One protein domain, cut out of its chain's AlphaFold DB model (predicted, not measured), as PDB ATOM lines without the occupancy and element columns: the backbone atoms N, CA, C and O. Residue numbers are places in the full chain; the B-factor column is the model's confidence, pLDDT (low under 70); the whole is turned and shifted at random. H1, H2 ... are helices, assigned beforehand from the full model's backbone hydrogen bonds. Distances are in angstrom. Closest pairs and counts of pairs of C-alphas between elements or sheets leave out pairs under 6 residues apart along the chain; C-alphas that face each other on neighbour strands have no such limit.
ATOM      1  N   ARG A  23     389.123 247.543 202.539       67.56
ATOM      2  CA  ARG A  23     387.919 247.857 203.322       67.56
ATOM      3  C   ARG A  23     388.138 247.759 204.838       67.56
ATOM      4  O   ARG A  23     387.681 248.650 205.540       67.56
ATOM      5  N   GLY A  24     388.900 246.775 205.331       70.00
ATOM      6  CA  GLY A  24     389.174 246.648 206.774       70.00
ATOM      7  C   GLY A  24     389.980 247.834 207.325       70.00
ATOM      8  O   GLY A  24     389.621 248.445 208.326       70.00
ATOM      9  N   ARG A  25     391.015 248.273 206.591       72.19
ATOM     10  CA  ARG A  25     391.805 249.468 206.951       72.19
ATOM     11  C   ARG A  25     390.988 250.760 206.882       72.19
ATOM     12  O   ARG A  25     391.212 251.673 207.675       72.19
ATOM     13  N   ALA A  26     390.074 250.872 205.919       76.81
ATOM     14  CA  ALA A  26     389.155 252.006 205.838       76.81
ATOM     15  C   ALA A  26     388.181 252.018 207.028       76.81
ATOM     16  O   ALA A  26     388.026 253.053 207.672       76.81
ATOM     17  N   GLY A  27     387.619 250.857 207.379       74.44
ATOM     18  CA  GLY A  27     386.743 250.705 208.536       74.44
ATOM     19  C   GLY A  27     387.435 251.063 209.856       74.44
ATOM     20  O   GLY A  27     386.868 251.822 210.635       74.44
ATOM     21  N   LYS A  28     388.693 250.639 210.069       78.81
ATOM     22  CA  LYS A  28     389.466 250.980 211.283       78.81
ATOM     23  C   LYS A  28     389.630 252.484 211.450       78.81
ATOM     24  O   LYS A  28     389.503 253.023 212.548       78.81
ATOM     25  N   ARG A  29     389.900 253.177 210.341       78.56
ATOM     26  CA  ARG A  29     390.043 254.637 210.319       78.56
ATOM     27  C   ARG A  29     388.720 255.345 210.585       78.56
ATOM     28  O   ARG A  29     388.708 256.283 211.379       78.56
ATOM     29  N   ALA A  30     387.628 254.880 209.978       79.94
ATOM     30  CA  ALA A  30     386.291 255.408 210.241       79.94
ATOM     31  C   ALA A  30     385.904 255.231 211.719       79.94
ATOM     32  O   ALA A  30     385.496 256.190 212.370       79.94
ATOM     33  N   TRP A  31     386.151 254.045 212.282       76.62
ATOM     34  CA  TRP A  31     385.922 253.762 213.697       76.62
ATOM     35  C   TRP A  31     386.722 254.690 214.618       76.62
ATOM     36  O   TRP A  31     386.174 255.295 215.539       76.62
ATOM     37  N   GLY A  32     388.021 254.857 214.350       80.88
ATOM     38  CA  GLY A  32     388.876 255.761 215.124       80.88
ATOM     39  C   GLY A  32     388.463 257.232 215.010       80.88
ATOM     40  O   GLY A  32     388.587 257.985 215.975       80.88
ATOM     41  N   PHE A  33     387.951 257.657 213.853       80.31
ATOM     42  CA  PHE A  33     387.404 259.001 213.672       80.31
ATOM     43  C   PHE A  33     386.167 259.230 214.545       80.31
ATOM     44  O   PHE A  33     386.137 260.199 215.300       80.31
ATOM     45  N   GLU A  34     385.202 258.313 214.522       79.25
ATOM     46  CA  GLU A  34     384.005 258.407 215.362       79.25
ATOM     47  C   GLU A  34     384.340 258.379 216.854       79.25
ATOM     48  O   GLU A  34     383.756 259.135 217.625       79.25
ATOM     49  N   ARG A  35     385.295 257.535 217.272       79.88
ATOM     50  CA  ARG A  35     385.723 257.466 218.677       79.88
ATOM     51  C   ARG A  35     386.298 258.801 219.150       79.88
ATOM     52  O   ARG A  35     385.963 259.266 220.232       79.88
ATOM     53  N   ARG A  36     387.101 259.471 218.313       82.62
ATOM     54  CA  ARG A  36     387.624 260.815 218.625       82.62
ATOM     55  C   ARG A  36     386.522 261.865 218.772       82.62
ATOM     56  O   ARG A  36     386.650 262.743 219.621       82.62
ATOM     57  N   LEU A  37     385.462 261.796 217.961       82.56
ATOM     58  CA  LEU A  37     384.320 262.713 218.080       82.56
ATOM     59  C   LEU A  37     383.540 262.491 219.382       82.56
ATOM     60  O   LEU A  37     383.127 263.457 220.023       82.56
ATOM     61  N   GLU A  38     383.386 261.231 219.784       78.56
ATOM     62  CA  GLU A  38     382.720 260.818 221.022       78.56
ATOM     63  C   GLU A  38     383.501 261.265 222.270       78.56
ATOM     64  O   GLU A  38     382.927 261.858 223.181       78.56
ATOM     65  N   GLU A  39     384.830 261.126 222.248       81.75
ATOM     66  CA  GLU A  39     385.756 261.624 223.281       81.75
ATOM     67  C   GLU A  39     385.899 263.164 223.297       81.75
ATOM     68  O   GLU A  39     386.712 263.702 224.047       81.75
ATOM     69  N   ARG A  40     385.144 263.896 222.461       79.56
ATOM     70  CA  ARG A  40     385.245 265.360 222.270       79.56
ATOM     71  C   ARG A  40     386.640 265.853 221.851       79.56
ATOM     72  O   ARG A  40     386.940 267.033 221.986       79.56
ATOM     73  N   ARG A  41     387.478 264.981 221.282       77.94
ATOM     74  CA  ARG A  41     388.846 265.279 220.810       77.94
ATOM     75  C   ARG A  41     388.896 265.704 219.332       77.94
ATOM     76  O   ARG A  41     389.924 265.548 218.676       77.94
ATOM     77  N   GLY A  42     387.786 266.193 218.776       77.81
ATOM     78  CA  GLY A  42     387.654 266.599 217.371       77.81
ATOM     79  C   GLY A  42     386.930 267.935 217.204       77.81
ATOM     80  O   GLY A  42     386.458 268.517 218.176       77.81
ATOM     81  N   SER A  43     386.832 268.418 215.959       83.50
ATOM     82  CA  SER A  43     386.146 269.678 215.638       83.50
ATOM     83  C   SER A  43     384.686 269.668 216.099       83.50
ATOM     84  O   SER A  43     383.953 268.697 215.879       83.50
ATOM     85  N   GLU A  44     384.242 270.775 216.694       80.62
ATOM     86  CA  GLU A  44     382.871 270.931 217.176       80.62
ATOM     87  C   GLU A  44     381.840 270.825 216.041       80.62
ATOM     88  O   GLU A  44     380.780 270.223 216.227       80.62
ATOM     89  N   LEU A  45     382.183 271.332 214.850       83.12
ATOM     90  CA  LEU A  45     381.358 271.225 213.643       83.12
ATOM     91  C   LEU A  45     381.175 269.764 213.221       83.12
ATOM     92  O   LEU A  45     380.054 269.323 212.974       83.12
ATOM     93  N   ALA A  46     382.263 268.989 213.198       81.06
ATOM     94  CA  ALA A  46     382.212 267.568 212.859       81.06
ATOM     95  C   ALA A  46     381.382 266.772 213.878       81.06
ATOM     96  O   ALA A  46     380.630 265.876 213.503       81.06
ATOM     97  N   ARG A  47     381.465 267.135 215.164       84.00
ATOM     98  CA  ARG A  47     380.657 266.526 216.226       84.00
ATOM     99  C   ARG A  47     379.169 266.840 216.069       84.00
ATOM    100  O   ARG A  47     378.363 265.921 216.155       84.00
ATOM    101  N   LYS A  48     378.800 268.106 215.832       84.88
ATOM    102  CA  LYS A  48     377.399 268.509 215.600       84.88
ATOM    103  C   LYS A  48     376.819 267.784 214.381       84.88
ATOM    104  O   LYS A  48     375.768 267.166 214.491       84.88
ATOM    105  N   CYS A  49     377.574 267.740 213.280       81.69
ATOM    106  CA  CYS A  49     377.211 266.988 212.077       81.69
ATOM    107  C   CYS A  49     377.006 265.487 212.362       81.69
ATOM    108  O   CYS A  49     376.024 264.892 211.924       81.69
ATOM    109  N   TRP A  50     377.889 264.869 213.152       79.12
ATOM    110  CA  TRP A  50     377.768 263.458 213.528       79.12
ATOM    111  C   TRP A  50     376.546 263.165 214.412       79.12
ATOM    112  O   TRP A  50     375.870 262.159 214.201       79.12
ATOM    113  N   VAL A  51     376.231 264.041 215.372       81.94
ATOM    114  CA  VAL A  51     375.023 263.919 216.209       81.94
ATOM    115  C   VAL A  51     373.759 264.015 215.355       81.94
ATOM    116  O   VAL A  51     372.870 263.177 215.488       81.94
ATOM    117  N   GLU A  52     373.701 264.978 214.432       81.44
ATOM    118  CA  GLU A  52     372.583 265.096 213.495       81.44
ATOM    119  C   GLU A  52     372.422 263.855 212.613       81.44
ATOM    120  O   GLU A  52     371.298 263.399 212.403       81.44
ATOM    121  N   LEU A  53     373.525 263.290 212.107       76.62
ATOM    122  CA  LEU A  53     373.495 262.057 211.313       76.62
ATOM    123  C   LEU A  53     372.905 260.891 212.118       76.62
ATOM    124  O   LEU A  53     372.008 260.204 211.627       76.62
ATOM    125  N   LYS A  54     373.314 260.715 213.382       74.12
ATOM    126  CA  LYS A  54     372.729 259.687 214.260       74.12
ATOM    127  C   LYS A  54     371.241 259.891 214.506       74.12
ATOM    128  O   LYS A  54     370.481 258.925 214.483       74.12
ATOM    129  N   GLU A  55     370.809 261.127 214.746       77.25
ATOM    130  CA  GLU A  55     369.387 261.412 214.944       77.25
ATOM    131  C   GLU A  55     368.549 261.092 213.707       77.25
ATOM    132  O   GLU A  55     367.450 260.549 213.837       77.25
ATOM    133  N   ARG A  56     369.052 261.414 212.510       72.62
ATOM    134  CA  ARG A  56     368.374 261.094 211.246       72.62
ATOM    135  C   ARG A  56     368.247 259.582 211.064       72.62
ATOM    136  O   ARG A  56     367.142 259.110 210.805       72.62
ATOM    137  N   ALA A  57     369.334 258.845 211.302       67.69
ATOM    138  CA  ALA A  57     369.344 257.386 211.240       67.69
ATOM    139  C   ALA A  57     368.356 256.755 212.239       67.69
ATOM    140  O   ALA A  57     367.596 255.858 211.874       67.69
ATOM    141  N   ARG A  58     368.294 257.262 213.480       68.69
ATOM    142  CA  ARG A  58     367.358 256.784 214.516       68.69
ATOM    143  C   ARG A  58     365.892 257.047 214.162       68.69
ATOM    144  O   ARG A  58     365.022 256.268 214.529       68.69
ATOM    145  N   LYS A  59     365.621 258.127 213.425       74.38
ATOM    146  CA  LYS A  59     364.292 258.474 212.895       74.38
ATOM    147  C   LYS A  59     363.940 257.699 211.616       74.38
ATOM    148  O   LYS A  59     362.941 258.025 210.983       74.38
ATOM    149  N   GLY A  60     364.763 256.726 211.206       61.69
ATOM    150  CA  GLY A  60     364.549 255.926 209.999       61.69
ATOM    151  C   GLY A  60     364.598 256.736 208.703       61.69
ATOM    152  O   GLY A  60     364.164 256.248 207.666       61.69
ATOM    153  N   ARG A  61     365.101 257.978 208.748       60.22
ATOM    154  CA  ARG A  61     365.282 258.791 207.544       60.22
ATOM    155  C   ARG A  61     366.486 258.243 206.796       60.22
ATOM    156  O   ARG A  61     367.523 258.016 207.421       60.22
ATOM    157  N   GLU A  62     366.343 258.035 205.489       51.75
ATOM    158  CA  GLU A  62     367.447 257.568 204.656       51.75
ATOM    159  C   GLU A  62     368.657 258.482 204.847       51.75
ATOM    160  O   GLU A  62     368.622 259.695 204.614       51.75
ATOM    161  N   GLY A  63     369.729 257.872 205.346       56.09
ATOM    162  CA  GLY A  63     371.057 258.443 205.279       56.09
ATOM    163  C   GLY A  63     371.519 258.542 203.829       56.09
ATOM    164  O   GLY A  63     370.839 258.107 202.900       56.09
ATOM    165  N   LYS A  64     372.724 259.068 203.607       61.19
ATOM    166  CA  LYS A  64     373.339 258.927 202.276       61.19
ATOM    167  C   LYS A  64     373.498 257.435 201.948       61.19
ATOM    168  O   LYS A  64     373.638 256.624 202.859       61.19
ATOM    169  N   GLU A  65     373.558 257.090 200.665       59.91
ATOM    170  CA  GLU A  65     373.735 255.718 200.147       59.91
ATOM    171  C   GLU A  65     374.774 254.895 200.944       59.91
ATOM    172  O   GLU A  65     374.505 253.774 201.374       59.91
ATOM    173  N   TRP A  66     375.904 255.520 201.288       61.34
ATOM    174  CA  TRP A  66     376.962 254.959 202.138       61.34
ATOM    175  C   TRP A  66     376.507 254.472 203.531       61.34
ATOM    176  O   TRP A  66     377.004 253.461 204.028       61.34
ATOM    177  N   GLU A  67     375.599 255.182 204.203       61.34
ATOM    178  CA  GLU A  67     375.094 254.799 205.531       61.34
ATOM    179  C   GLU A  67     374.179 253.578 205.440       61.34
ATOM    180  O   GLU A  67     374.267 252.680 206.282       61.34
ATOM    181  N   GLY A  68     373.377 253.501 204.373       68.06
ATOM    182  CA  GLY A  68     372.589 252.318 204.040       68.06
ATOM    183  C   GLY A  68     373.475 251.110 203.726       68.06
ATOM    184  O   GLY A  68     373.278 250.040 204.299       68.06
ATOM    185  N   GLU A  69     374.500 251.284 202.885       68.19
ATOM    186  CA  GLU A  69     375.473 250.228 202.566       68.19
ATOM    187  C   GLU A  69     376.243 249.746 203.797       68.19
ATOM    188  O   GLU A  69     376.515 248.553 203.940       68.19
ATOM    189  N   ARG A  70     376.611 250.660 204.702       67.19
ATOM    190  CA  ARG A  70     377.295 250.314 205.949       67.19
ATOM    191  C   ARG A  70     376.381 249.527 206.879       67.19
ATOM    192  O   ARG A  70     376.836 248.528 207.424       67.19
ATOM    193  N   ARG A  71     375.126 249.949 207.050       65.62
ATOM    194  CA  ARG A  71     374.159 249.245 207.901       65.62
ATOM    195  C   ARG A  71     373.871 247.846 207.361       65.62
ATOM    196  O   ARG A  71     374.120 246.882 208.071       65.62
ATOM    197  N   LYS A  72     373.531 247.724 206.071       68.75
ATOM    198  CA  LYS A  72     373.385 246.423 205.389       68.75
ATOM    199  C   LYS A  72     374.635 245.562 205.540       68.75
ATOM    200  O   LYS A  72     374.539 244.375 205.817       68.75
ATOM    201  N   HIS A  73     375.819 246.165 205.423       65.81
ATOM    202  CA  HIS A  73     377.073 245.448 205.612       65.81
ATOM    203  C   HIS A  73     377.246 244.880 207.020       65.81
ATOM    204  O   HIS A  73     377.967 243.902 207.124       65.81
ATOM    205  N   PHE A  74     376.669 245.445 208.077       66.19
ATOM    206  CA  PHE A  74     376.721 244.846 209.414       66.19
ATOM    207  C   PHE A  74     375.547 243.881 209.642       66.19
ATOM    208  O   PHE A  74     375.778 242.761 210.099       66.19
ATOM    209  N   ASP A  75     374.343 244.244 209.191       69.19
ATOM    210  CA  ASP A  75     373.125 243.432 209.307       69.19
ATOM    211  C   ASP A  75     373.258 242.076 208.578       69.19
ATOM    212  O   ASP A  75     373.021 241.026 209.169       69.19
ATOM    213  N   GLU A  76     373.759 242.056 207.332       68.25
ATOM    214  CA  GLU A  76     374.072 240.826 206.565       68.25
ATOM    215  C   GLU A  76     375.108 239.920 207.250       68.25
ATOM    216  O   GLU A  76     375.378 238.800 206.812       68.25
ATOM    217  N   ARG A  77     375.788 240.431 208.277       62.91
ATOM    218  CA  ARG A  77     376.836 239.726 209.021       62.91
ATOM    219  C   ARG A  77     376.387 239.390 210.438       62.91
ATOM    220  O   ARG A  77     377.223 238.955 211.221       62.91
ATOM    221  N   GLY A  78     375.102 239.589 210.749       61.47
ATOM    222  CA  GLY A  78     374.516 239.333 212.063       61.47
ATOM    223  C   GLY A  78     375.003 240.294 213.146       61.47
ATOM    224  O   GLY A  78     374.882 239.987 214.327       61.47
ATOM    225  N   VAL A  79     375.590 241.430 212.761       65.88
ATOM    226  CA  VAL A  79     376.046 242.452 213.702       65.88
ATOM    227  C   VAL A  79     374.985 243.536 213.765       65.88
ATOM    228  O   VAL A  79     374.918 244.392 212.885       65.88
ATOM    229  N   ASP A  80     374.177 243.515 214.821       66.81
ATOM    230  CA  ASP A  80     373.236 244.594 215.086       66.81
ATOM    231  C   ASP A  80     373.998 245.876 215.464       66.81
ATOM    232  O   ASP A  80     374.807 245.913 216.397       66.81
ATOM    233  N   MET A  81     373.770 246.944 214.696       59.47
ATOM    234  CA  MET A  81     374.458 248.224 214.884       59.47
ATOM    235  C   MET A  81     374.146 248.874 216.240       59.47
ATOM    236  O   MET A  81     375.005 249.567 216.789       59.47
ATOM    237  N   GLU A  82     372.953 248.661 216.794       65.94
ATOM    238  CA  GLU A  82     372.543 249.220 218.083       65.94
ATOM    239  C   GLU A  82     373.204 248.459 219.245       65.94
ATOM    240  O   GLU A  82     373.738 249.071 220.177       65.94
ATOM    241  N   GLU A  83     373.295 247.134 219.146       68.38
ATOM    242  CA  GLU A  83     374.052 246.277 220.056       68.38
ATOM    243  C   GLU A  83     375.549 246.608 220.020       68.38
ATOM    244  O   GLU A  83     376.197 246.691 221.070       68.38
ATOM    245  N   LEU A  84     376.096 246.866 218.830       66.75
ATOM    246  CA  LEU A  84     377.482 247.286 218.645       66.75
ATOM    247  C   LEU A  84     377.764 248.628 219.331       66.75
ATOM    248  O   LEU A  84     378.773 248.774 220.025       66.75
ATOM    249  N   GLU A  85     376.864 249.607 219.187       65.69
ATOM    250  CA  GLU A  85     376.957 250.891 219.888       65.69
ATOM    251  C   GLU A  85     376.821 250.736 221.408       65.69
ATOM    252  O   GLU A  85     377.542 251.394 222.164       65.69
ATOM    253  N   ARG A  86     375.935 249.851 221.877       68.94
ATOM    254  CA  ARG A  86     375.770 249.553 223.305       68.94
ATOM    255  C   ARG A  86     377.043 248.947 223.888       68.94
ATOM    256  O   ARG A  86     377.540 249.439 224.901       68.94
ATOM    257  N   LYS A  87     377.608 247.930 223.230       68.31
ATOM    258  CA  LYS A  87     378.882 247.309 223.626       68.31
ATOM    259  C   LYS A  87     380.033 248.314 223.581       68.31
ATOM    260  O   LYS A  87     380.864 248.318 224.482       68.31
ATOM    261  N   ARG A  88     380.045 249.227 222.605       65.56
ATOM    262  CA  ARG A  88     381.021 250.324 222.509       65.56
ATOM    263  C   ARG A  88     380.936 251.293 223.694       65.56
ATOM    264  O   ARG A  88     381.969 251.606 224.276       65.56
ATOM    265  N   LYS A  89     379.733 251.727 224.091       64.81
ATOM    266  CA  LYS A  89     379.530 252.592 225.275       64.81
ATOM    267  C   LYS A  89     379.907 251.902 226.587       64.81
ATOM    268  O   LYS A  89     380.327 252.566 227.524       64.81
ATOM    269  N   GLN A  90     379.772 250.579 226.635       62.28
ATOM    270  CA  GLN A  90     380.166 249.746 227.774       62.28
ATOM    271  C   GLN A  90     381.656 249.359 227.751       62.28
ATOM    272  O   GLN A  90     382.098 248.607 228.611       62.28
ATOM    273  N   GLY A  91     382.434 249.841 226.771       58.97
ATOM    274  CA  GLY A  91     383.858 249.519 226.620       58.97
ATOM    275  C   GLY A  91     384.150 248.077 226.183       58.97
ATOM    276  O   GLY A  91     385.307 247.670 226.186       58.97
ATOM    277  N   GLY A  92     383.125 247.306 225.808       54.00
ATOM    278  CA  GLY A  92     383.184 245.849 225.679       54.00
ATOM    279  C   GLY A  92     383.564 245.293 224.305       54.00
ATOM    280  O   GLY A  92     383.859 244.110 224.228       54.00
ATOM    281  N   VAL A  93     383.565 246.085 223.223       56.97
ATOM    282  CA  VAL A  93     383.996 245.601 221.890       56.97
ATOM    283  C   VAL A  93     384.996 246.561 221.260       56.97
ATOM    284  O   VAL A  93     384.673 247.695 220.895       56.97
ATOM    285  N   GLY A  94     386.229 246.081 221.106       64.56
ATOM    286  CA  GLY A  94     387.262 246.750 220.328       64.56
ATOM    287  C   GLY A  94     387.074 246.488 218.834       64.56
ATOM    288  O   GLY A  94     386.735 245.383 218.421       64.56
ATOM    289  N   TYR A  95     387.370 247.483 217.992       67.12
ATOM    290  CA  TYR A  95     387.351 247.314 216.530       67.12
ATOM    291  C   TYR A  95     388.221 246.142 216.050       67.12
ATOM    292  O   TYR A  95     387.966 245.565 215.001       67.12
ATOM    293  N   GLU A  96     389.253 245.788 216.815       71.19
ATOM    294  CA  GLU A  96     390.154 244.683 216.496       71.19
ATOM    295  C   GLU A  96     389.457 243.324 216.477       71.19
ATOM    296  O   GLU A  96     389.810 242.481 215.659       71.19
ATOM    297  N   GLU A  97     388.459 243.115 217.331       75.00
ATOM    298  CA  GLU A  97     387.680 241.877 217.363       75.00
ATOM    299  C   GLU A  97     386.775 241.775 216.130       75.00
ATOM    300  O   GLU A  97     386.803 240.774 215.419       75.00
ATOM    301  N   LEU A  98     386.100 242.875 215.775       71.06
ATOM    302  CA  LEU A  98     385.325 242.981 214.531       71.06
ATOM    303  C   LEU A  98     386.201 242.788 213.290       71.06
ATOM    304  O   LEU A  98     385.805 242.130 212.331       71.06
ATOM    305  N   GLU A  99     387.403 243.365 213.295       75.69
ATOM    306  CA  GLU A  99     388.366 243.229 212.205       75.69
ATOM    307  C   GLU A  99     388.846 241.776 212.063       75.69
ATOM    308  O   GLU A  99     388.989 241.293 210.938       75.69
ATOM    309  N   LYS A 100     389.083 241.071 213.177       80.56
ATOM    310  CA  LYS A 100     389.458 239.648 213.182       80.56
ATOM    311  C   LYS A 100     388.345 238.776 212.608       80.56
ATOM    312  O   LYS A 100     388.622 237.997 211.696       80.56
ATOM    313  N   GLU A 101     387.112 238.958 213.069       78.62
ATOM    314  CA  GLU A 101     385.947 238.224 212.561       78.62
ATOM    315  C   GLU A 101     385.717 238.493 211.065       78.62
ATOM    316  O   GLU A 101     385.571 237.567 210.265       78.62
ATOM    317  N   GLU A 102     385.804 239.755 210.629       77.94
ATOM    318  CA  GLU A 102     385.654 240.100 209.212       77.94
ATOM    319  C   GLU A 102     386.756 239.460 208.345       77.94
ATOM    320  O   GLU A 102     386.488 239.002 207.228       77.94
ATOM    321  N   LYS A 103     388.004 239.420 208.833       81.00
ATOM    322  CA  LYS A 103     389.125 238.766 208.137       81.00
ATOM    323  C   LYS A 103     388.935 237.259 208.047       81.00
ATOM    324  O   LYS A 103     389.122 236.710 206.960       81.00
ATOM    325  N   LYS A 104     388.540 236.616 209.149       84.44
ATOM    326  CA  LYS A 104     388.265 235.176 209.209       84.44
ATOM    327  C   LYS A 104     387.205 234.796 208.182       84.44
ATOM    328  O   LYS A 104     387.469 233.994 207.292       84.44
ATOM    329  N   ARG A 105     386.080 235.501 208.184       82.50
ATOM    330  CA  ARG A 105     384.985 235.236 207.253       82.50
ATOM    331  C   ARG A 105     385.351 235.503 205.792       82.50
ATOM    332  O   ARG A 105     385.040 234.720 204.904       82.50
ATOM    333  N   LYS A 106     386.088 236.586 205.512       83.75
ATOM    334  CA  LYS A 106     386.633 236.853 204.164       83.75
ATOM    335  C   LYS A 106     387.626 235.789 203.702       83.75
ATOM    336  O   LYS A 106     387.869 235.689 202.496       83.75
ATOM    337  N   ARG A 107     388.290 235.098 204.630       86.00
ATOM    338  CA  ARG A 107     389.164 233.963 204.333       86.00
ATOM    339  C   ARG A 107     388.312 232.736 204.028       86.00
ATOM    340  O   ARG A 107     388.540 232.140 202.986       86.00
ATOM    341  N   GLU A 108     387.289 232.445 204.823       88.50
ATOM    342  CA  GLU A 108     386.330 231.352 204.580       88.50
ATOM    343  C   GLU A 108     385.645 231.476 203.209       88.50
ATOM    344  O   GLU A 108     385.841 230.607 202.363       88.50
ATOM    345  N   GLU A 109     385.001 232.612 202.907       88.75
ATOM    346  CA  GLU A 109     384.375 232.895 201.594       88.75
ATOM    347  C   GLU A 109     385.369 232.702 200.424       88.75
ATOM    348  O   GLU A 109     385.020 232.345 199.296       88.75
ATOM    349  N   ARG A 110     386.652 232.993 200.664       90.75
ATOM    350  CA  ARG A 110     387.711 232.837 199.663       90.75
ATOM    351  C   ARG A 110     388.101 231.375 199.495       90.75
ATOM    352  O   ARG A 110     388.310 230.952 198.363       90.75
ATOM    353  N   TRP A 111     388.200 230.632 200.590       91.12
ATOM    354  CA  TRP A 111     388.508 229.208 200.587       91.12
ATOM    355  C   TRP A 111     387.380 228.382 199.979       91.12
ATOM    356  O   TRP A 111     387.675 227.494 199.189       91.12
TER     357      TRP A 111
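This is residues 23 to 111 of the 232 residues of an uncharacterized protein of Ooceraea biroi (UniProt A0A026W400). Five helices follow one another round an open frame with few contacts between them, and H5 comes back beside the first part of H1, running the opposite way. The last residues of H5, 106 to 111, stick out at one end. The printed part has 89 residues with five named helices, H1 to H5 in order along it, and no named strand; its class is all helix. By its radius of gyration of the C-alphas, 14.0 A, it is compact, yet its outline is elongated, with spans of 45 by 27 by 22 A.

Find C-alpha 23 at (387.919, 247.857, 203.322); from there H1, residues 23 to 38, runs 22.5 A. Next come H2, residues 44 to 58, 21.2 A long, and H3, residues 65 to 75, 15.3 A. H4, residues 81 to 89, measures 12.4 A and begins at C-alpha 81, (374.458, 248.224, 214.884). H5, residues 95 to 111, is the longest helix at 24.2 A and ends at C-alpha 111, (388.508, 229.208, 200.587).

Start with H1, whose residues 37 to 38 only just touch residues 46 to 47 of H2, only at the corner, with 3 pairs of C-alphas within 8 A; the closest C-alphas are those of Leu 37 and Arg 47, 5.6 A apart. Their lines are about perpendicular at 71 degrees, only just past steep. H2 and H3 are apart. H3 and H4 only just touch, only at the corner, with 3 such pairs; the closest C-alphas are those of Phe 74 and Met 81, 6.8 A apart, and the lines are about perpendicular at 81 degrees. H4 and H5 are apart. Look back to residues 24 to 31 of H1, which touch H5: the closest C-alphas, of Gly 24 and Glu 99, are 6.5 A apart, and the helices run opposite ways at a shallow tilt of 17 degrees. In H1, H2, H3, H4 and H5 every O i to N i+4 pair is within hydrogen-bond range.

The two C-alphas farthest apart are those of Glu 44 and Trp 111, 45.3 A. The printed part has no cut, and no link is long. Confidence is low, under 70, at residue 23, residues 57 to 58 and residues 60 to 95; the mean pLDDT of the printed part is 72.9.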